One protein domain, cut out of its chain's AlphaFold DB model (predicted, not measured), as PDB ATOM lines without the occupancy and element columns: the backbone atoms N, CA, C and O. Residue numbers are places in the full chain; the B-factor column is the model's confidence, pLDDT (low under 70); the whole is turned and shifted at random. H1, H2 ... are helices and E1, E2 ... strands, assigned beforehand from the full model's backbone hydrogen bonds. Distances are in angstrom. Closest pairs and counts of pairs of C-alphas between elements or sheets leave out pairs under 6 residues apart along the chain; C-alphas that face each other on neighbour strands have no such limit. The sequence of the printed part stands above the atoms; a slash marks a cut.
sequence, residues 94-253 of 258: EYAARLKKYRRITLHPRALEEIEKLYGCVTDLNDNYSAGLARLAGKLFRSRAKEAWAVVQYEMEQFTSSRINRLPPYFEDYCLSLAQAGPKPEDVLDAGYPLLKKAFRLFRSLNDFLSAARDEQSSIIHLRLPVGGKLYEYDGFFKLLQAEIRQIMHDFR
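Overview. This is residues 94 to 253 of the 258 residues of an uncharacterized protein of Spirochaetes bacterium GWF1_41_5 (UniProt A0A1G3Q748). Four helices, H2, H3, H5 and H6, run up and down in a long bundle, with H4 lying along H5 beyond one end of H3. The small hairpin E1 E2 packs on H2 and H6 near one end, and short H1 sits by the last residue of H6. The printed part has 160 residues, with named elements in the order H1 H2 H3 H4 H5 E1 E2 H6; the two strands are antiparallel. It is mostly helix and compact, radius of gyration of the C-alphas 16.8 A, spanning 55 by 31 by 26 A.

Arrangement. Start at H1, residues 94 to 100: it only just touches H6, residues 234 to 251, with 3 pairs of C-alphas within 8 A, the closest being Arg 98 and Asp 251, 5.8 A. Next, H2, residues 113 to 137, forms a helical hairpin with H3, residues 143 to 160, at a steep tilt of 38 degrees; their closest C-alphas are Thr 123 and Thr 160, 6.1 A. H4, residues 169 to 180, forms another with H5, residues 185 to 214, at 14 degrees, closest at C-alphas 177 and 191, 5.5 A. H5, the hub, also touches H3, with its residues 202 to 213 alone, closest at C-alphas 148 and 209, 4.9 A. In the hairpin of E1, residues 224 to 227, and E2, residues 230 to 233, N 225 and O 232 are within hydrogen-bond range, 2.8 A. Every O i to N i+4 pair is within range in H1, H3, H4 and H6, against 19 of 21 in H2 and 24 of 26 in H5.

Along the chain. Find C-alpha 94 at (-45.153, 10.640, 53.025), where H1 begins. H2 covers 33.1 A, H5 43.2 A; H6 ends at C-alpha 251, (-38.730, 7.951, 46.404).

Size, cuts and confidence. C-alphas 183 and 218, the farthest apart, are 55.4 A apart. The printed part has no cut; the link H1 to H2 is long. Residues 164 to 165 and 185 are under pLDDT 70.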
ATOM      1  N   GLU A  94     -45.809  11.907  53.353       71.31
ATOM      2  CA  GLU A  94     -45.153  10.640  53.025       71.31
ATOM      3  C   GLU A  94     -44.069  10.832  51.958       71.31
ATOM      4  O   GLU A  94     -43.026  10.176  51.994       71.31
ATOM      5  N   TYR A  95     -44.285  11.717  50.984       71.06
ATOM      6  CA  TYR A  95     -43.278  12.069  49.983       71.06
ATOM      7  C   TYR A  95     -42.108  12.849  50.599       71.06
ATOM      8  O   TYR A  95     -40.954  12.438  50.463       71.06
ATOM      9  N   ALA A  96     -42.394  13.893  51.373       71.50
ATOM     10  CA  ALA A  96     -41.393  14.666  52.100       71.50
ATOM     11  C   ALA A  96     -40.618  13.787  53.099       71.50
ATOM     12  O   ALA A  96     -39.389  13.867  53.189       71.50
ATOM     13  N   ALA A  97     -41.301  12.876  53.799       83.94
ATOM     14  CA  ALA A  97     -40.687  11.917  54.712       83.94
ATOM     15  C   ALA A  97     -39.728  10.963  53.985       83.94
ATOM     16  O   ALA A  97     -38.636  10.698  54.498       83.94
ATOM     17  N   ARG A  98     -40.084  10.493  52.779       84.94
ATOM     18  CA  ARG A  98     -39.197   9.671  51.934       84.94
ATOM     19  C   ARG A  98     -37.934  10.425  51.537       84.94
ATOM     20  O   ARG A  98     -36.843   9.856  51.608       84.94
ATOM     21  N   LEU A  99     -38.061  11.700  51.171       85.31
ATOM     22  CA  LEU A  99     -36.928  12.518  50.737       85.31
ATOM     23  C   LEU A  99     -36.043  13.009  51.889       85.31
ATOM     24  O   LEU A  99     -34.865  13.312  51.682       85.31
ATOM     25  N   LYS A 100     -36.568  13.048  53.120       88.56
ATOM     26  CA  LYS A 100     -35.869  13.574  54.302       88.56
ATOM     27  C   LYS A 100     -34.487  12.956  54.516       88.56
ATOM     28  O   LYS A 100     -33.568  13.683  54.890       88.56
ATOM     29  N   LYS A 101     -34.340  11.654  54.249       90.69
ATOM     30  CA  LYS A 101     -33.089  10.897  54.436       90.69
ATOM     31  C   LYS A 101     -31.954  11.318  53.502       90.69
ATOM     32  O   LYS A 101     -30.799  11.086  53.839       90.69
ATOM     33  N   TYR A 102     -32.263  11.913  52.349       92.75
ATOM     34  CA  TYR A 102     -31.235  12.352  51.413       92.75
ATOM     35  C   TYR A 102     -30.616  13.660  51.894       92.75
ATOM     36  O   TYR A 102     -31.305  14.567  52.384       92.75
ATOM     37  N   ARG A 103     -29.296  13.773  51.746       93.38
ATOM     38  CA  ARG A 103     -28.589  15.023  52.004       93.38
ATOM     39  C   ARG A 103     -29.165  16.122  51.110       93.38
ATOM     40  O   ARG A 103     -29.417  15.914  49.931       93.38
ATOM     41  N   ARG A 104     -29.370  17.309  51.678       93.25
ATOM     42  CA  ARG A 104     -29.721  18.501  50.901       93.25
ATOM     43  C   ARG A 104     -28.431  19.195  50.474       93.25
ATOM     44  O   ARG A 104     -27.598  19.492  51.332       93.25
ATOM     45  N   ILE A 105     -28.266  19.451  49.179       92.44
ATOM     46  CA  ILE A 105     -27.179  20.290  48.663       92.44
ATOM     47  C   ILE A 105     -27.804  21.513  48.005       92.44
ATOM     48  O   ILE A 105     -28.516  21.385  47.014       92.44
ATOM     49  N   THR A 106     -27.554  22.689  48.582       90.25
ATOM     50  CA  THR A 106     -28.148  23.938  48.107       90.25
ATOM     51  C   THR A 106     -27.597  24.319  46.738       90.25
ATOM     52  O   THR A 106     -26.380  24.413  46.566       90.25
ATOM     53  N   LEU A 107     -28.497  24.543  45.781       89.56
ATOM     54  CA  LEU A 107     -28.158  24.871  44.392       89.56
ATOM     55  C   LEU A 107     -28.475  26.329  44.071       89.56
ATOM     56  O   LEU A 107     -27.621  27.077  43.603       89.56
ATOM     57  N   HIS A 108     -29.722  26.722  44.321       87.19
ATOM     58  CA  HIS A 108     -30.263  28.019  43.943       87.19
ATOM     59  C   HIS A 108     -31.409  28.393  44.899       87.19
ATOM     60  O   HIS A 108     -32.168  27.508  45.287       87.19
ATOM     61  N   PRO A 109     -31.620  29.678  45.249       85.00
ATOM     62  CA  PRO A 109     -32.658  30.074  46.213       85.00
ATOM     63  C   PRO A 109     -34.088  29.668  45.830       85.00
ATOM     64  O   PRO A 109     -34.937  29.495  46.695       85.00
ATOM     65  N   ARG A 110     -34.353  29.542  44.524       82.00
ATOM     66  CA  ARG A 110     -35.649  29.121  43.962       82.00
ATOM     67  C   ARG A 110     -35.706  27.628  43.609       82.00
ATOM     68  O   ARG A 110     -36.656  27.214  42.956       82.00
ATOM     69  N   ALA A 111     -34.658  26.858  43.911       83.81
ATOM     70  CA  ALA A 111     -34.617  25.445  43.557       83.81
ATOM     71  C   ALA A 111     -35.667  24.664  44.351       83.81
ATOM     72  O   ALA A 111     -35.916  24.947  45.523       83.81
ATOM     73  N   LEU A 112     -36.250  23.661  43.701       81.75
ATOM     74  CA  LEU A 112     -37.130  22.703  44.361       81.75
ATOM     75  C   LEU A 112     -36.323  21.865  45.353       81.75
ATOM     76  O   LEU A 112     -35.212  21.427  45.034       81.75
ATOM     77  N   GLU A 113     -36.889  21.601  46.532       84.25
ATOM     78  CA  GLU A 113     -36.221  20.786  47.550       84.25
ATOM     79  C   GLU A 113     -35.897  19.392  47.000       84.25
ATOM     80  O   GLU A 113     -34.807  18.870  47.228       84.25
ATOM     81  N   GLU A 114     -36.790  18.825  46.195       83.50
ATOM     82  CA  GLU A 114     -36.622  17.547  45.512       83.50
ATOM     83  C   GLU A 114     -35.356  17.513  44.657       83.50
ATOM     84  O   GLU A 114     -34.646  16.511  44.649       83.50
ATOM     85  N   ILE A 115     -35.032  18.606  43.963       90.62
ATOM     86  CA  ILE A 115     -33.843  18.682  43.110       90.62
ATOM     87  C   ILE A 115     -32.570  18.792  43.956       90.62
ATOM     88  O   ILE A 115     -31.562  18.151  43.654       90.62
ATOM     89  N   GLU A 116     -32.612  19.542  45.055       90.12
ATOM     90  CA  GLU A 116     -31.487  19.647  45.994       90.12
ATOM     91  C   GLU A 116     -31.233  18.328  46.747       90.12
ATOM     92  O   GLU A 116     -30.084  17.983  47.046       90.12
ATOM     93  N   LYS A 117     -32.299  17.572  47.033       93.31
ATOM     94  CA  LYS A 117     -32.251  16.217  47.603       93.31
ATOM     95  C   LYS A 117     -31.780  15.190  46.581       93.31
ATOM     96  O   LYS A 117     -31.004  14.304  46.931       93.31
ATOM     97  N   LEU A 118     -32.201  15.318  45.323       93.81
ATOM     98  CA  LEU A 118     -31.701  14.506  44.218       93.81
ATOM     99  C   LEU A 118     -30.198  14.708  44.045       93.81
ATOM    100  O   LEU A 118     -29.477  13.730  43.865       93.81
ATOM    101  N   TYR A 119     -29.723  15.953  44.139       95.06
ATOM    102  CA  TYR A 119     -28.297  16.229  44.047       95.06
ATOM    103  C   TYR A 119     -27.520  15.488  45.132       95.06
ATOM    104  O   TYR A 119     -26.637  14.697  44.808       95.06
ATOM    105  N   GLY A 120     -27.916  15.645  46.398       94.44
ATOM    106  CA  GLY A 120     -27.296  14.893  47.488       94.44
ATOM    107  C   GLY A 120     -27.380  13.382  47.288       94.44
ATOM    108  O   GLY A 120     -26.377  12.699  47.444       94.44
ATOM    109  N   CYS A 121     -28.528  12.866  46.846       95.62
ATOM    110  CA  CYS A 121     -28.709  11.445  46.560       95.62
ATOM    111  C   CYS A 121     -27.713  10.913  45.517       95.62
ATOM    112  O   CYS A 121     -27.128   9.850  45.721       95.62
ATOM    113  N   VAL A 122     -27.532  11.606  44.389       94.94
ATOM    114  CA  VAL A 122     -26.629  11.135  43.326       94.94
ATOM    115  C   VAL A 122     -25.163  11.302  43.736       94.94
ATOM    116  O   VAL A 122     -24.346  10.435  43.424       94.94
ATOM    117  N   THR A 123     -24.829  12.357  44.485       94.31
ATOM    118  CA  THR A 123     -23.496  12.517  45.088       94.31
ATOM    119  C   THR A 123     -23.191  11.384  46.063       94.31
ATOM    120  O   THR A 123     -22.168  10.724  45.910       94.31
ATOM    121  N   ASP A 124     -24.098  11.086  46.994       94.19
ATOM    122  CA  ASP A 124     -23.917  10.017  47.980       94.19
ATOM    123  C   ASP A 124     -23.795   8.644  47.292       94.19
ATOM    124  O   ASP A 124     -22.955   7.823  47.668       94.19
ATOM    125  N   LEU A 125     -24.584   8.398  46.239       94.62
ATOM    126  CA  LEU A 125     -24.474   7.181  45.432       94.62
ATOM    127  C   LEU A 125     -23.090   7.079  44.770       94.62
ATOM    128  O   LEU A 125     -22.456   6.023  44.794       94.62
ATOM    129  N   ASN A 126     -22.602   8.170  44.185       94.56
ATOM    130  CA  ASN A 126     -21.292   8.200  43.549       94.56
ATOM    131  C   ASN A 126     -20.159   7.979  44.554       94.56
ATOM    132  O   ASN A 126     -19.289   7.139  44.319       94.56
ATOM    133  N   ASP A 127     -20.189   8.678  45.682       93.50
ATOM    134  CA  ASP A 127     -19.150   8.600  46.708       93.50
ATOM    135  C   ASP A 127     -19.074   7.193  47.314       93.50
ATOM    136  O   ASP A 127     -17.985   6.671  47.568       93.50
ATOM    137  N   ASN A 128     -20.224   6.531  47.480       93.69
ATOM    138  CA  ASN A 128     -20.277   5.197  48.064       93.69
ATOM    139  C   ASN A 128     -19.976   4.073  47.068       93.69
ATOM    140  O   ASN A 128     -19.341   3.096  47.469       93.69
ATOM    141  N   TYR A 129     -20.407   4.175  45.803       94.75
ATOM    142  CA  TYR A 129     -20.407   3.035  44.871       94.75
ATOM    143  C   TYR A 129     -19.465   3.162  43.672       94.75
ATOM    144  O   TYR A 129     -19.171   2.137  43.053       94.75
ATOM    145  N   SER A 130     -18.959   4.354  43.334       93.31
ATOM    146  CA  SER A 130     -18.150   4.570  42.115       93.31
ATOM    147  C   SER A 130     -16.940   3.636  42.019       93.31
ATOM    148  O   SER A 130     -16.726   3.001  40.987       93.31
ATOM    149  N   ALA A 131     -16.190   3.465  43.111       93.38
ATOM    150  CA  ALA A 131     -15.028   2.577  43.151       93.38
ATOM    151  C   ALA A 131     -15.406   1.099  42.950       93.38
ATOM    152  O   ALA A 131     -14.713   0.362  42.243       93.38
ATOM    153  N   GLY A 132     -16.512   0.654  43.556       93.69
ATOM    154  CA  GLY A 132     -17.033  -0.704  43.391       93.69
ATOM    155  C   GLY A 132     -17.514  -0.961  41.968       93.69
ATOM    156  O   GLY A 132     -17.152  -1.973  41.370       93.69
ATOM    157  N   LEU A 133     -18.247  -0.008  41.398       94.25
ATOM    158  CA  LEU A 133     -18.736  -0.051  40.024       94.25
ATOM    159  C   LEU A 133     -17.594  -0.076  39.001       94.25
ATOM    160  O   LEU A 133     -17.581  -0.948  38.136       94.25
ATOM    161  N   ALA A 134     -16.596   0.799  39.141       92.56
ATOM    162  CA  ALA A 134     -15.433   0.826  38.255       92.56
ATOM    163  C   ALA A 134     -14.622  -0.478  38.338       92.56
ATOM    164  O   ALA A 134     -14.201  -1.029  37.317       92.56
ATOM    165  N   ARG A 135     -14.441  -1.020  39.552       92.31
ATOM    166  CA  ARG A 135     -13.762  -2.307  39.754       92.31
ATOM    167  C   ARG A 135     -14.533  -3.463  39.125       92.31
ATOM    168  O   ARG A 135     -13.907  -4.339  38.532       92.31
ATOM    169  N   LEU A 136     -15.856  -3.473  39.270       91.75
ATOM    170  CA  LEU A 136     -16.731  -4.453  38.637       91.75
ATOM    171  C   LEU A 136     -16.613  -4.357  37.111       91.75
ATOM    172  O   LEU A 136     -16.281  -5.349  36.470       91.75
ATOM    173  N   ALA A 137     -16.782  -3.162  36.544       91.62
ATOM    174  CA  ALA A 137     -16.695  -2.923  35.105       91.62
ATOM    175  C   ALA A 137     -15.341  -3.346  34.511       91.62
ATOM    176  O   ALA A 137     -15.303  -3.994  33.467       91.62
ATOM    177  N   GLY A 138     -14.231  -3.076  35.208       90.00
ATOM    178  CA  GLY A 138     -12.888  -3.490  34.786       90.00
ATOM    179  C   GLY A 138     -12.660  -5.008  34.744       90.00
ATOM    180  O   GLY A 138     -11.628  -5.456  34.243       90.00
ATOM    181  N   LYS A 139     -13.590  -5.809  35.276       89.38
ATOM    182  CA  LYS A 139     -13.546  -7.280  35.260       89.38
ATOM    183  C   LYS A 139     -14.542  -7.910  34.291       89.38
ATOM    184  O   LYS A 139     -14.483  -9.118  34.094       89.38
ATOM    185  N   LEU A 140     -15.420  -7.114  33.684       87.25
ATOM    186  CA  LEU A 140     -16.384  -7.593  32.700       87.25
ATOM    187  C   LEU A 140     -15.729  -7.666  31.321       87.25
ATOM    188  O   LEU A 140     -14.963  -6.783  30.917       87.25
ATOM    189  N   PHE A 141     -16.024  -8.735  30.585       76.44
ATOM    190  CA  PHE A 141     -15.369  -9.015  29.309       76.44
ATOM    191  C   PHE A 141     -16.287  -8.744  28.117       76.44
ATOM    192  O   PHE A 141     -15.780  -8.312  27.075       76.44
ATOM    193  N   ARG A 142     -17.609  -8.948  28.248       76.62
ATOM    194  CA  ARG A 142     -18.544  -8.823  27.116       76.62
ATOM    195  C   ARG A 142     -18.820  -7.368  26.736       76.62
ATOM    196  O   ARG A 142     -18.802  -6.462  27.568       76.62
ATOM    197  N   SER A 143     -19.136  -7.165  25.455       77.69
ATOM    198  CA  SER A 143     -19.446  -5.848  24.881       77.69
ATOM    199  C   SER A 143     -20.650  -5.192  25.552       77.69
ATOM    200  O   SER A 143     -20.551  -4.049  25.975       77.69
ATOM    201  N   ARG A 144     -21.744  -5.935  25.760       86.75
ATOM    202  CA  ARG A 144     -22.988  -5.397  26.333       86.75
ATOM    203  C   ARG A 144     -22.789  -4.753  27.707       86.75
ATOM    204  O   ARG A 144     -23.305  -3.669  27.955       86.75
ATOM    205  N   ALA A 145     -22.048  -5.406  28.603       87.62
ATOM    206  CA  ALA A 145     -21.781  -4.865  29.932       87.62
ATOM    207  C   ALA A 145     -20.874  -3.627  29.875       87.62
ATOM    208  O   ALA A 145     -21.089  -2.670  30.617       87.62
ATOM    209  N   LYS A 146     -19.898  -3.613  28.959       88.38
ATOM    210  CA  LYS A 146     -19.020  -2.456  28.725       88.38
ATOM    211  C   LYS A 146     -19.768  -1.265  28.131       88.38
ATOM    212  O   LYS A 146     -19.549  -0.142  28.568       88.38
ATOM    213  N   GLU A 147     -20.661  -1.505  27.177       90.50
ATOM    214  CA  GLU A 147     -21.525  -0.479  26.586       90.50
ATOM    215  C   GLU A 147     -22.457   0.120  27.642       90.50
ATOM    216  O   GLU A 147     -22.520   1.340  27.788       90.50
ATOM    217  N   ALA A 148     -23.119  -0.726  28.440       92.50
ATOM    218  CA  ALA A 148     -23.965  -0.267  29.539       92.50
ATOM    219  C   ALA A 148     -23.165   0.534  30.580       92.50
ATOM    220  O   ALA A 148     -23.626   1.577  31.043       92.50
ATOM    221  N   TRP A 149     -21.945   0.092  30.908       94.25
ATOM    222  CA  TRP A 149     -21.052   0.829  31.801       94.25
ATOM    223  C   TRP A 149     -20.655   2.195  31.240       94.25
ATOM    224  O   TRP A 149     -20.680   3.171  31.980       94.25
ATOM    225  N   ALA A 150     -20.332   2.294  29.948       92.88
ATOM    226  CA  ALA A 150     -19.967   3.566  29.328       92.88
ATOM    227  C   ALA A 150     -21.097   4.602  29.446       92.88
ATOM    228  O   ALA A 150     -20.837   5.767  29.743       92.88
ATOM    229  N   VAL A 151     -22.353   4.167  29.289       93.88
ATOM    230  CA  VAL A 151     -23.527   5.026  29.513       93.88
ATOM    231  C   VAL A 151     -23.622   5.446  30.978       93.88
ATOM    232  O   VAL A 151     -23.759   6.632  31.258       93.88
ATOM    233  N   VAL A 152     -23.510   4.501  31.919       94.62
ATOM    234  CA  VAL A 152     -23.540   4.807  33.361       94.62
ATOM    235  C   VAL A 152     -22.455   5.807  33.740       94.62
ATOM    236  O   VAL A 152     -22.739   6.769  34.448       94.62
ATOM    237  N   GLN A 153     -21.227   5.587  33.276       94.31
ATOM    238  CA  GLN A 153     -20.095   6.450  33.568       94.31
ATOM    239  C   GLN A 153     -20.350   7.866  33.046       94.31
ATOM    240  O   GLN A 153     -20.218   8.820  33.809       94.31
ATOM    241  N   TYR A 154     -20.777   7.995  31.787       94.38
ATOM    242  CA  TYR A 154     -21.107   9.290  31.202       94.38
ATOM    243  C   TYR A 154     -22.189  10.018  32.007       94.38
ATOM    244  O   TYR A 154     -21.998  11.172  32.384       94.38
ATOM    245  N   GLU A 155     -23.305   9.348  32.314       93.69
ATOM    246  CA  GLU A 155     -24.406   9.946  33.076       93.69
ATOM    247  C   GLU A 155     -23.967  10.351  34.488       93.69
ATOM    248  O   GLU A 155     -24.245  11.472  34.910       93.69
ATOM    249  N   MET A 156     -23.240   9.484  35.204       93.94
ATOM    250  CA  MET A 156     -22.715   9.800  36.537       93.94
ATOM    251  C   MET A 156     -21.810  11.029  36.497       93.94
ATOM    252  O   MET A 156     -21.981  11.929  37.315       93.94
ATOM    253  N   GLU A 157     -20.907  11.120  35.517       92.88
ATOM    254  CA  GLU A 157     -20.046  12.292  35.343       92.88
ATOM    255  C   GLU A 157     -20.864  13.577  35.138       92.88
ATOM    256  O   GLU A 157     -20.524  14.607  35.721       92.88
ATOM    257  N   GLN A 158     -21.975  13.545  34.391       94.81
ATOM    258  CA  GLN A 158     -22.830  14.732  34.222       94.81
ATOM    259  C   GLN A 158     -23.510  15.189  35.524       94.81
ATOM    260  O   GLN A 158     -23.812  16.376  35.677       94.81
ATOM    261  N   PHE A 159     -23.748  14.266  36.459       94.50
ATOM    262  CA  PHE A 159     -24.352  14.564  37.757       94.50
ATOM    263  C   PHE A 159     -23.339  14.926  38.847       94.50
ATOM    264  O   PHE A 159     -23.722  15.583  39.812       94.50
ATOM    265  N   THR A 160     -22.072  14.514  38.734       92.88
ATOM    266  CA  THR A 160     -21.117  14.624  39.855       92.88
ATOM    267  C   THR A 160     -19.830  15.376  39.537       92.88
ATOM    268  O   THR A 160     -19.184  15.869  40.464       92.88
ATOM    269  N   SER A 161     -19.458  15.535  38.262       88.50
ATOM    270  CA  SER A 161     -18.219  16.231  37.894       88.50
ATOM    271  C   SER A 161     -18.347  17.745  38.093       88.50
ATOM    272  O   SER A 161     -18.753  18.500  37.213       88.50
ATOM    273  N   SER A 162     -17.980  18.217  39.283       76.12
ATOM    274  CA  SER A 162     -17.838  19.650  39.542       76.12
ATOM    275  C   SER A 162     -16.529  20.137  38.921       76.12
ATOM    276  O   SER A 162     -15.444  19.677  39.283       76.12
ATOM    277  N   ARG A 163     -16.608  21.071  37.967       73.94
ATOM    278  CA  ARG A 163     -15.422  21.811  37.502       73.94
ATOM    279  C   ARG A 163     -15.072  22.864  38.557       73.94
ATOM    280  O   ARG A 163     -15.923  23.230  39.359       73.94
ATOM    281  N   ILE A 164     -13.829  23.353  38.584       66.88
ATOM    282  CA  ILE A 164     -13.388  24.371  39.558       66.88
ATOM    283  C   ILE A 164     -14.412  25.521  39.600       66.88
ATOM    284  O   ILE A 164     -14.658  26.167  38.581       66.88
ATOM    285  N   ASN A 165     -15.012  25.746  40.775       62.97
ATOM    286  CA  ASN A 165     -16.063  26.741  41.034       62.97
ATOM    287  C   ASN A 165     -17.334  26.622  40.165       62.97
ATOM    288  O   ASN A 165     -18.001  27.628  39.925       62.97
ATOM    289  N   ARG A 166     -17.692  25.422  39.693       80.81
ATOM    290  CA  ARG A 166     -18.942  25.182  38.954       80.81
ATOM    291  C   ARG A 166     -19.692  23.962  39.464       80.81
ATOM    292  O   ARG A 166     -19.094  22.994  39.929       80.81
ATOM    293  N   LEU A 167     -21.012  24.029  39.329       90.31
ATOM    294  CA  LEU A 167     -21.902  22.895  39.540       90.31
ATOM    295  C   LEU A 167     -21.660  21.815  38.471       90.31
ATOM    296  O   LEU A 167     -21.137  22.127  37.397       90.31
ATOM    297  N   PRO A 168     -22.049  20.557  38.733       94.75
ATOM    298  CA  PRO A 168     -22.069  19.541  37.694       94.75
ATOM    299  C   PRO A 168     -22.989  19.952  36.531       94.75
ATOM    300  O   PRO A 168     -24.004  20.615  36.780       94.75
ATOM    301  N   PRO A 169     -22.684  19.542  35.285       94.44
ATOM    302  CA  PRO A 169     -23.354  20.039  34.080       94.44
ATOM    303  C   PRO A 169     -24.883  20.036  34.143       94.44
ATOM    304  O   PRO A 169     -25.526  21.024  33.805       94.44
ATOM    305  N   TYR A 170     -25.493  18.954  34.630       95.06
ATOM    306  CA  TYR A 170     -26.954  18.861  34.685       95.06
ATOM    307  C   TYR A 170     -27.595  19.781  35.728       95.06
ATOM    308  O   TYR A 170     -28.721  20.237  35.523       95.06
ATOM    309  N   PHE A 171     -26.888  20.086  36.815       94.69
ATOM    310  CA  PHE A 171     -27.349  21.057  37.804       94.69
ATOM    311  C   PHE A 171     -27.068  22.497  37.364       94.69
ATOM    312  O   PHE A 171     -27.860  23.383  37.679       94.69
ATOM    313  N   GLU A 172     -25.996  22.733  36.600       93.19
ATOM    314  CA  GLU A 172     -25.734  24.020  35.940       93.19
ATOM    315  C   GLU A 172     -26.847  24.341  34.929       93.19
ATOM    316  O   GLU A 172     -27.464  25.403  35.030       93.19
ATOM    317  N   ASP A 173     -27.188  23.391  34.047       92.81
ATOM    318  CA  ASP A 173     -28.316  23.497  33.108       92.81
ATOM    319  C   ASP A 173     -29.621  23.854  33.836       92.81
ATOM    320  O   ASP A 173     -30.336  24.770  33.433       92.81
ATOM    321  N   TYR A 174     -29.920  23.152  34.936       93.50
ATOM    322  CA  TYR A 174     -31.117  23.409  35.737       93.50
ATOM    323  C   TYR A 174     -31.129  24.821  36.326       93.50
ATOM    324  O   TYR A 174     -32.141  25.512  36.236       93.50
ATOM    325  N   CYS A 175     -30.009  25.280  36.893       92.25
ATOM    326  CA  CYS A 175     -29.918  26.632  37.440       92.25
ATOM    327  C   CYS A 175     -30.115  27.697  36.353       92.25
ATOM    328  O   CYS A 175     -30.771  28.708  36.601       92.25
ATOM    329  N   LEU A 176     -29.605  27.458  35.140       91.44
ATOM    330  CA  LEU A 176     -29.823  28.341  33.993       91.44
ATOM    331  C   LEU A 176     -31.292  28.352  33.552       91.44
ATOM    332  O   LEU A 176     -31.851  29.430  33.346       91.44
ATOM    333  N   SER A 177     -31.939  27.185  33.461       89.06
ATOM    334  CA  SER A 177     -33.377  27.095  33.167       89.06
ATOM    335  C   SER A 177     -34.214  27.806  34.230       89.06
ATOM    336  O   SER A 177     -35.140  28.540  33.902       89.06
ATOM    337  N   LEU A 178     -33.849  27.662  35.503       89.12
ATOM    338  CA  LEU A 178     -34.542  28.294  36.620       89.12
ATOM    339  C   LEU A 178     -34.351  29.819  36.660       89.12
ATOM    340  O   LEU A 178     -35.264  30.544  37.052       89.12
ATOM    341  N   ALA A 179     -33.189  30.318  36.234       89.06
ATOM    342  CA  ALA A 179     -32.941  31.752  36.096       89.06
ATOM    343  C   ALA A 179     -33.798  32.387  34.986       89.06
ATOM    344  O   ALA A 179     -34.142  33.564  35.074       89.06
ATOM    345  N   GLN A 180     -34.153  31.607  33.962       88.50
ATOM    346  CA  GLN A 180     -35.031  32.022  32.863       88.50
ATOM    347  C   GLN A 180     -36.519  31.781  33.163       88.50
ATOM    348  O   GLN A 180     -37.377  32.364  32.501       88.50
ATOM    349  N   ALA A 181     -36.829  30.942  34.154       81.88
ATOM    350  CA  ALA A 181     -38.190  30.608  34.541       81.88
ATOM    351  C   ALA A 181     -38.921  31.815  35.150       81.88
ATOM    352  O   ALA A 181     -38.392  32.529  36.020       81.88
ATOM    353  N   GLY A 182     -40.176  31.994  34.729       76.00
ATOM    354  CA  GLY A 182     -41.095  32.977  35.294       76.00
ATOM    355  C   GLY A 182     -41.318  32.769  36.798       76.00
ATOM    356  O   GLY A 182     -40.871  31.778  37.376       76.00
ATOM    357  N   PRO A 183     -41.943  33.731  37.495       74.94
ATOM    358  CA  PRO A 183     -42.072  33.690  38.950       74.94
ATOM    359  C   PRO A 183     -43.079  32.643  39.441       74.94
ATOM    360  O   PRO A 183     -43.190  32.449  40.654       74.94
ATOM    361  N   LYS A 184     -43.842  32.007  38.545       72.06
ATOM    362  CA  LYS A 184     -44.917  31.109  38.948       72.06
ATOM    363  C   LYS A 184     -44.361  29.746  39.380       72.06
ATOM    364  O   LYS A 184     -43.337  29.312  38.848       72.06
ATOM    365  N   PRO A 185     -45.021  29.048  40.320       64.62
ATOM    366  CA  PRO A 185     -44.609  27.708  40.733       64.62
ATOM    367  C   PRO A 185     -44.531  26.704  39.575       64.62
ATOM    368  O   PRO A 185     -43.640  25.857  39.579       64.62
ATOM    369  N   GLU A 186     -45.406  26.817  38.568       70.12
ATOM    370  CA  GLU A 186     -45.389  25.917  37.409       70.12
ATOM    371  C   GLU A 186     -44.102  26.069  36.588       70.12
ATOM    372  O   GLU A 186     -43.487  25.072  36.228       70.12
ATOM    373  N   ASP A 187     -43.628  27.304  36.393       70.44
ATOM    374  CA  ASP A 187     -42.398  27.583  35.640       70.44
ATOM    375  C   ASP A 187     -41.162  26.950  36.322       70.44
ATOM    376  O   ASP A 187     -40.222  26.492  35.667       70.44
ATOM    377  N   VAL A 188     -41.161  26.908  37.660       70.19
ATOM    378  CA  VAL A 188     -40.095  26.297  38.474       70.19
ATOM    379  C   VAL A 188     -40.138  24.766  38.391       70.19
ATOM    380  O   VAL A 188     -39.085  24.123  38.308       70.19
ATOM    381  N   LEU A 189     -41.340  24.180  38.389       73.69
ATOM    382  CA  LEU A 189     -41.555  22.744  38.188       73.69
ATOM    383  C   LEU A 189     -41.121  22.301  36.786       73.69
ATOM    384  O   LEU A 189     -40.376  21.323  36.655       73.69
ATOM    385  N   ASP A 190     -41.499  23.059  35.759       74.81
ATOM    386  CA  ASP A 190     -41.140  22.793  34.365       74.81
ATOM    387  C   ASP A 190     -39.623  22.835  34.148       74.81
ATOM    388  O   ASP A 190     -39.073  21.992  33.435       74.81
ATOM    389  N   ALA A 191     -38.916  23.747  34.824       81.50
ATOM    390  CA  ALA A 191     -37.453  23.784  34.799       81.50
ATOM    391  C   ALA A 191     -36.813  22.529  35.429       81.50
ATOM    392  O   ALA A 191     -35.758  22.081  34.978       81.50
ATOM    393  N   GLY A 192     -37.434  21.942  36.461       80.62
ATOM    394  CA  GLY A 192     -36.919  20.762  37.170       80.62
ATOM    395  C   GLY A 192     -37.176  19.432  36.456       80.62
ATOM    396  O   GLY A 192     -36.389  18.488  36.582       80.62
ATOM    397  N   TYR A 193     -38.247  19.346  35.666       83.12
ATOM    398  CA  TYR A 193     -38.680  18.102  35.025       83.12
ATOM    399  C   TYR A 193     -37.625  17.448  34.102       83.12
ATOM    400  O   TYR A 193     -37.399  16.236  34.219       83.12
ATOM    401  N   PRO A 194     -36.902  18.188  33.234       87.31
ATOM    402  CA  PRO A 194     -35.827  17.613  32.424       87.31
ATOM    403  C   PRO A 194     -34.717  16.965  33.258       87.31
ATOM    404  O   PRO A 194     -34.181  15.925  32.868       87.31
ATOM    405  N   LEU A 195     -34.381  17.553  34.411       90.94
ATOM    406  CA  LEU A 195     -33.348  17.037  35.306       90.94
ATOM    407  C   LEU A 195     -33.791  15.731  35.978       90.94
ATOM    408  O   LEU A 195     -33.030  14.762  35.990       90.94
ATOM    409  N   LEU A 196     -35.041  15.663  36.446       86.62
ATOM    410  CA  LEU A 196     -35.627  14.423  36.969       86.62
ATOM    411  C   LEU A 196     -35.593  13.312  35.914       86.62
ATOM    412  O   LEU A 196     -35.150  12.199  36.196       86.62
ATOM    413  N   LYS A 197     -35.969  13.619  34.666       86.06
ATOM    414  CA  LYS A 197     -35.928  12.650  33.560       86.06
ATOM    415  C   LYS A 197     -34.511  12.124  33.296       86.06
ATOM    416  O   LYS A 197     -34.337  10.918  33.103       86.06
ATOM    417  N   LYS A 198     -33.498  13.000  33.318       92.12
ATOM    418  CA  LYS A 198     -32.080  12.607  33.215       92.12
ATOM    419  C   LYS A 198     -31.679  11.671  34.368       92.12
ATOM    420  O   LYS A 198     -31.021  10.663  34.124       92.12
ATOM    421  N   ALA A 199     -32.141  11.928  35.594       91.38
ATOM    422  CA  ALA A 199     -31.834  11.074  36.745       91.38
ATOM    423  C   ALA A 199     -32.495   9.692  36.644       91.38
ATOM    424  O   ALA A 199     -31.849   8.672  36.879       91.38
ATOM    425  N   PHE A 200     -33.753   9.625  36.201       88.00
ATOM    426  CA  PHE A 200     -34.416   8.344  35.929       88.00
ATOM    427  C   PHE A 200     -33.677   7.517  34.877       88.00
ATOM    428  O   PHE A 200     -33.554   6.298  35.029       88.00
ATOM    429  N   ARG A 201     -33.153   8.167  33.833       89.19
ATOM    430  CA  ARG A 201     -32.304   7.505  32.841       89.19
ATOM    431  C   ARG A 201     -31.041   6.937  33.485       89.19
ATOM    432  O   ARG A 201     -30.770   5.764  33.263       89.19
ATOM    433  N   LEU A 202     -30.332   7.705  34.318       93.75
ATOM    434  CA  LEU A 202     -29.160   7.218  35.058       93.75
ATOM    435  C   LEU A 202     -29.485   5.953  35.873       93.75
ATOM    436  O   LEU A 202     -28.802   4.937  35.737       93.75
ATOM    437  N   PHE A 203     -30.544   5.979  36.688       92.56
ATOM    438  CA  PHE A 203     -30.918   4.831  37.525       92.56
ATOM    439  C   PHE A 203     -31.321   3.605  36.702       92.56
ATOM    440  O   PHE A 203     -31.008   2.469  37.068       92.56
ATOM    441  N   ARG A 204     -31.968   3.820  35.553       90.06
ATOM    442  CA  ARG A 204     -32.257   2.752  34.596       90.06
ATOM    443  C   ARG A 204     -30.976   2.176  33.996       90.06
ATOM    444  O   ARG A 204     -30.812   0.962  34.019       90.06
ATOM    445  N   SER A 205     -30.055   3.019  33.538       91.31
ATOM    446  CA  SER A 205     -28.765   2.586  32.990       91.31
ATOM    447  C   SER A 205     -27.939   1.804  34.013       91.31
ATOM    448  O   SER A 205     -27.321   0.804  33.658       91.31
ATOM    449  N   LEU A 206     -27.981   2.192  35.292       93.56
ATOM    450  CA  LEU A 206     -27.367   1.426  36.380       93.56
ATOM    451  C   LEU A 206     -27.992   0.032  36.521       93.56
ATOM    452  O   LEU A 206     -27.266  -0.957  36.614       93.56
ATOM    453  N   ASN A 207     -29.322  -0.073  36.491       91.00
ATOM    454  CA  ASN A 207     -30.004  -1.372  36.516       91.00
ATOM    455  C   ASN A 207     -29.674  -2.234  35.289       91.00
ATOM    456  O   ASN A 207     -29.482  -3.445  35.432       91.00
ATOM    457  N   ASP A 208     -29.586  -1.632  34.104       89.62
ATOM    458  CA  ASP A 208     -29.228  -2.330  32.867       89.62
ATOM    459  C   ASP A 208     -27.785  -2.854  32.933       89.62
ATOM    460  O   ASP A 208     -27.531  -4.015  32.601       89.62
ATOM    461  N   PHE A 209     -26.856  -2.039  33.445       93.75
ATOM    462  CA  PHE A 209     -25.473  -2.442  33.695       93.75
ATOM    463  C   PHE A 209     -25.384  -3.606  34.686       93.75
ATOM    464  O   PHE A 209     -24.730  -4.607  34.397       93.75
ATOM    465  N   LEU A 210     -26.069  -3.515  35.829       91.56
ATOM    466  CA  LEU A 210     -26.084  -4.589  36.823       91.56
ATOM    467  C   LEU A 210     -26.674  -5.877  36.246       91.56
ATOM    468  O   LEU A 210     -26.113  -6.954  36.441       91.56
ATOM    469  N   SER A 211     -27.763  -5.772  35.487       90.31
ATOM    470  CA  SER A 211     -28.378  -6.924  34.826       90.31
ATOM    471  C   SER A 211     -27.409  -7.584  33.842       90.31
ATOM    472  O   SER A 211     -27.225  -8.796  33.896       90.31
ATOM    473  N   ALA A 212     -26.710  -6.794  33.021       89.62
ATOM    474  CA  ALA A 212     -25.689  -7.308  32.108       89.62
ATOM    475  C   ALA A 212     -24.490  -7.925  32.852       89.62
ATOM    476  O   ALA A 212     -23.980  -8.963  32.437       89.62
ATOM    477  N   ALA A 213     -24.060  -7.334  33.971       88.94
ATOM    478  CA  ALA A 213     -22.985  -7.880  34.799       88.94
ATOM    479  C   ALA A 213     -23.378  -9.224  35.438       88.94
ATOM    480  O   ALA A 213     -22.531 -10.101  35.604       88.94
ATOM    481  N   ARG A 214     -24.658  -9.408  35.778       87.38
ATOM    482  CA  ARG A 214     -25.179 -10.669  36.319       87.38
ATOM    483  C   ARG A 214     -25.116 -11.808  35.304       87.38
ATOM    484  O   ARG A 214     -24.817 -12.935  35.688       87.38
ATOM    485  N   ASP A 215     -25.300 -11.517  34.019       85.44
ATOM    486  CA  ASP A 215     -25.133 -12.506  32.943       85.44
ATOM    487  C   ASP A 215     -23.682 -13.029  32.833       85.44
ATOM    488  O   ASP A 215     -23.429 -14.046  32.182       85.44
ATOM    489  N   GLU A 216     -22.725 -12.342  33.468       83.62
ATOM    490  CA  GLU A 216     -21.309 -12.708  33.566       83.62
ATOM    491  C   GLU A 216     -20.901 -13.159  34.984       83.62
ATOM    492  O   GLU A 216     -19.714 -13.310  35.252       83.62
ATOM    493  N   GLN A 217     -21.847 -13.424  35.896       77.88
ATOM    494  CA  GLN A 217     -21.577 -13.679  37.324       77.88
ATOM    495  C   GLN A 217     -20.475 -14.723  37.592       77.88
ATOM    496  O   GLN A 217     -19.690 -14.564  38.528       77.88
ATOM    497  N   SER A 218     -20.367 -15.767  36.765       76.50
ATOM    498  CA  SER A 218     -19.354 -16.820  36.925       76.50
ATOM    499  C   SER A 218     -17.908 -16.313  36.850       76.50
ATOM    500  O   SER A 218     -17.035 -16.908  37.477       76.50
ATOM    501  N   SER A 219     -17.637 -15.206  36.148       74.38
ATOM    502  CA  SER A 219     -16.290 -14.623  36.037       74.38
ATOM    503  C   SER A 219     -15.943 -13.654  37.177       74.38
ATOM    504  O   SER A 219     -14.785 -13.253  37.315       74.38
ATOM    505  N   ILE A 220     -16.921 -13.289  38.014       80.69
ATOM    506  CA  ILE A 220     -16.813 -12.184  38.980       80.69
ATOM    507  C   ILE A 220     -17.294 -12.526  40.397       80.69
ATOM    508  O   ILE A 220     -17.170 -11.691  41.292       80.69
ATOM    509  N   ILE A 221     -17.789 -13.742  40.641       82.06
ATOM    510  CA  ILE A 221     -18.380 -14.149  41.929       82.06
ATOM    511  C   ILE A 221     -17.422 -14.013  43.126       82.06
ATOM    512  O   ILE A 221     -17.852 -13.742  44.242       82.06
ATOM    513  N   HIS A 222     -16.113 -14.130  42.894       84.56
ATOM    514  CA  HIS A 222     -15.085 -13.983  43.930       84.56
ATOM    515  C   HIS A 222     -14.655 -12.526  44.175       84.56
ATOM    516  O   HIS A 222     -13.779 -12.269  45.006       84.56
ATOM    517  N   LEU A 223     -15.211 -11.556  43.439       88.69
ATOM    518  CA  LEU A 223     -14.840 -10.156  43.610       88.69
ATOM    519  C   LEU A 223     -15.333  -9.620  44.949       88.69
ATOM    520  O   LEU A 223     -16.492  -9.769  45.330       88.69
ATOM    521  N   ARG A 224     -14.426  -8.907  45.619       91.38
ATOM    522  CA  ARG A 224     -14.751  -8.035  46.741       91.38
ATOM    523  C   ARG A 224     -14.799  -6.596  46.259       91.38
ATOM    524  O   ARG A 224     -13.809  -6.089  45.726       91.38
ATOM    525  N   LEU A 225     -15.944  -5.959  46.440       92.00
ATOM    526  CA  LEU A 225     -16.248  -4.632  45.928       92.00
ATOM    527  C   LEU A 225     -16.383  -3.650  47.100       92.00
ATOM    528  O   LEU A 225     -17.084  -3.957  48.070       92.00
ATOM    529  N   PRO A 226     -15.683  -2.502  47.061       92.50
ATOM    530  CA  PRO A 226     -15.820  -1.480  48.086       92.50
ATOM    531  C   PRO A 226     -17.164  -0.753  47.973       92.50
ATOM    532  O   PRO A 226     -17.578  -0.389  46.873       92.50
ATOM    533  N   VAL A 227     -17.800  -0.513  49.119       93.19
ATOM    534  CA  VAL A 227     -18.951   0.382  49.293       93.19
ATOM    535  C   VAL A 227     -18.760   1.175  50.580       93.19
ATOM    536  O   VAL A 227     -18.670   0.574  51.655       93.19
ATOM    537  N   GLY A 228     -18.665   2.504  50.484       87.44
ATOM    538  CA  GLY A 228     -18.555   3.387  51.658       87.44
ATOM    539  C   GLY A 228     -17.442   2.978  52.638       87.44
ATOM    540  O   GLY A 228     -17.648   2.942  53.849       87.44
ATOM    541  N   GLY A 229     -16.286   2.550  52.117       85.31
ATOM    542  CA  GLY A 229     -15.137   2.095  52.914       85.31
ATOM    543  C   GLY A 229     -15.206   0.654  53.443       85.31
ATOM    544  O   GLY A 229     -14.231   0.179  54.026       85.31
ATOM    545  N   LYS A 230     -16.303  -0.081  53.223       91.06
ATOM    546  CA  LYS A 230     -16.436  -1.511  53.562       91.06
ATOM    547  C   LYS A 230     -16.311  -2.381  52.314       91.06
ATOM    548  O   LYS A 230     -16.646  -1.945  51.221       91.06
ATOM    549  N   LEU A 231     -15.849  -3.621  52.466       92.19
ATOM    550  CA  LEU A 231     -15.770  -4.589  51.368       92.19
ATOM    551  C   LEU A 231     -16.946  -5.562  51.426       92.19
ATOM    552  O   LEU A 231     -17.208  -6.154  52.470       92.19
ATOM    553  N   TYR A 232     -17.592  -5.769  50.284       93.12
ATOM    554  CA  TYR A 232     -18.690  -6.714  50.114       93.12
ATOM    555  C   TYR A 232     -18.331  -7.748  49.055       93.12
ATOM    556  O   TYR A 232     -17.663  -7.428  48.074       93.12
ATOM    557  N   GLU A 233     -18.784  -8.984  49.232       92.69
ATOM    558  CA  GLU A 233     -18.779  -9.967  48.146       92.69
ATOM    559  C   GLU A 233     -19.727  -9.522  47.027       92.69
ATOM    560  O   GLU A 233     -20.664  -8.757  47.278       92.69
ATOM    561  N   TYR A 234     -19.496 -10.006  45.804       90.06
ATOM    562  CA  TYR A 234     -20.268  -9.628  44.619       90.06
ATOM    563  C   TYR A 234     -21.787  -9.674  44.851       90.06
ATOM    564  O   TYR A 234     -22.471  -8.679  44.615       90.06
ATOM    565  N   ASP A 235     -22.309 -10.776  45.396       88.44
ATOM    566  CA  ASP A 235     -23.744 -10.933  45.659       88.44
ATOM    567  C   ASP A 235     -24.272  -9.918  46.683       88.44
ATOM    568  O   ASP A 235     -25.397  -9.423  46.559       88.44
ATOM    569  N   GLY A 236     -23.464  -9.595  47.697       90.06
ATOM    570  CA  GLY A 236     -23.794  -8.598  48.715       90.06
ATOM    571  C   GLY A 236     -23.830  -7.187  48.132       90.06
ATOM    572  O   GLY A 236     -24.815  -6.475  48.321       90.06
ATOM    573  N   PHE A 237     -22.801  -6.820  47.364       92.31
ATOM    574  CA  PHE A 237     -22.738  -5.557  46.626       92.31
ATOM    575  C   PHE A 237     -23.938  -5.400  45.688       92.31
ATOM    576  O   PHE A 237     -24.611  -4.371  45.703       92.31
ATOM    577  N   PHE A 238     -24.234  -6.440  44.904       90.56
ATOM    578  CA  PHE A 238     -25.311  -6.435  43.921       90.56
ATOM    579  C   PHE A 238     -26.673  -6.207  44.578       90.56
ATOM    580  O   PHE A 238     -27.421  -5.319  44.171       90.56
ATOM    581  N   LYS A 239     -26.991  -6.986  45.620       91.50
ATOM    582  CA  LYS A 239     -28.265  -6.864  46.344       91.50
ATOM    583  C   LYS A 239     -28.410  -5.493  46.993       91.50
ATOM    584  O   LYS A 239     -29.498  -4.922  46.928       91.50
ATOM    585  N   LEU A 240     -27.333  -4.982  47.591       92.62
ATOM    586  CA  LEU A 240     -27.318  -3.680  48.250       92.62
ATOM    587  C   LEU A 240     -27.603  -2.557  47.246       92.62
ATOM    588  O   LEU A 240     -28.585  -1.834  47.403       92.62
ATOM    589  N   LEU A 241     -26.820  -2.478  46.168       91.38
ATOM    590  CA  LEU A 241     -26.973  -1.429  45.165       91.38
ATOM    591  C   LEU A 241     -28.319  -1.524  44.429       91.38
ATOM    592  O   LEU A 241     -28.975  -0.511  44.202       91.38
ATOM    593  N   GLN A 242     -28.790  -2.730  44.100       90.19
ATOM    594  CA  GLN A 242     -30.092  -2.899  43.450       90.19
ATOM    595  C   GLN A 242     -31.262  -2.528  44.380       90.19
ATOM    596  O   GLN A 242     -32.302  -2.055  43.916       90.19
ATOM    597  N   ALA A 243     -31.142  -2.771  45.688       90.25
ATOM    598  CA  ALA A 243     -32.123  -2.294  46.661       90.25
ATOM    599  C   ALA A 243     -32.110  -0.763  46.741       90.25
ATOM    600  O   ALA A 243     -33.173  -0.147  46.700       90.25
ATOM    601  N   GLU A 244     -30.924  -0.158  46.762       90.94
ATOM    602  CA  GLU A 244     -30.763   1.292  46.822       90.94
ATOM    603  C   GLU A 244     -31.320   1.992  45.579       90.94
ATOM    604  O   GLU A 244     -32.149   2.889  45.715       90.94
ATOM    605  N   ILE A 245     -30.990   1.525  44.369       89.69
ATOM    606  CA  ILE A 245     -31.540   2.075  43.117       89.69
ATOM    607  C   ILE A 245     -33.069   1.980  43.105       89.69
ATOM    608  O   ILE A 245     -33.748   2.948  42.763       89.69
ATOM    609  N   ARG A 246     -33.636   0.830  43.499       88.00
ATOM    610  CA  ARG A 246     -35.097   0.657  43.560       88.00
ATOM    611  C   ARG A 246     -35.741   1.618  44.549       88.00
ATOM    612  O   ARG A 246     -36.778   2.196  44.232       88.00
ATOM    613  N   GLN A 247     -35.122   1.801  45.710       89.56
ATOM    614  CA  GLN A 247     -35.601   2.732  46.720       89.56
ATOM    615  C   GLN A 247     -35.541   4.179  46.215       89.56
ATOM    616  O   GLN A 247     -36.526   4.897  46.335       89.56
ATOM    617  N   ILE A 248     -34.434   4.590  45.592       88.25
ATOM    618  CA  ILE A 248     -34.281   5.931  45.012       88.25
ATOM    619  C   ILE A 248     -35.343   6.170  43.935       88.25
ATOM    620  O   ILE A 248     -36.065   7.162  43.978       88.25
ATOM    621  N   MET A 249     -35.512   5.234  43.001       84.50
ATOM    622  CA  MET A 249     -36.541   5.351  41.966       84.50
ATOM    623  C   MET A 249     -37.956   5.430  42.552       84.50
ATOM    624  O   MET A 249     -38.800   6.132  42.004       84.50
ATOM    625  N   HIS A 250     -38.230   4.716  43.645       86.00
ATOM    626  CA  HIS A 250     -39.504   4.802  44.355       86.00
ATOM    627  C   HIS A 250     -39.704   6.166  45.031       86.00
ATOM    628  O   HIS A 250     -40.803   6.721  44.997       86.00
ATOM    629  N   ASP A 251     -38.651   6.715  45.630       84.69
ATOM    630  CA  ASP A 251     -38.730   7.951  46.404       84.69
ATOM    631  C   ASP A 251     -38.806   9.192  45.508       84.69
ATOM    632  O   ASP A 251     -39.505  10.135  45.854       84.69
ATOM    633  N   PHE A 252     -38.193   9.162  44.321       81.31
ATOM    634  CA  PHE A 252     -38.243  10.260  43.345       81.31
ATOM    635  C   PHE A 252     -39.346  10.113  42.279       81.31
ATOM    636  O   PHE A 252     -39.417  10.922  41.352       81.31
ATOM    637  N   ARG A 253     -40.226   9.103  42.372       71.25
ATOM    638  CA  ARG A 253     -41.339   8.899  41.422       71.25
ATOM    639  C   ARG A 253     -42.351  10.048  41.493       71.25
ATOM    640  O   ARG A 253     -43.230  10.058  42.352       71.25
TER     641      ARG A 253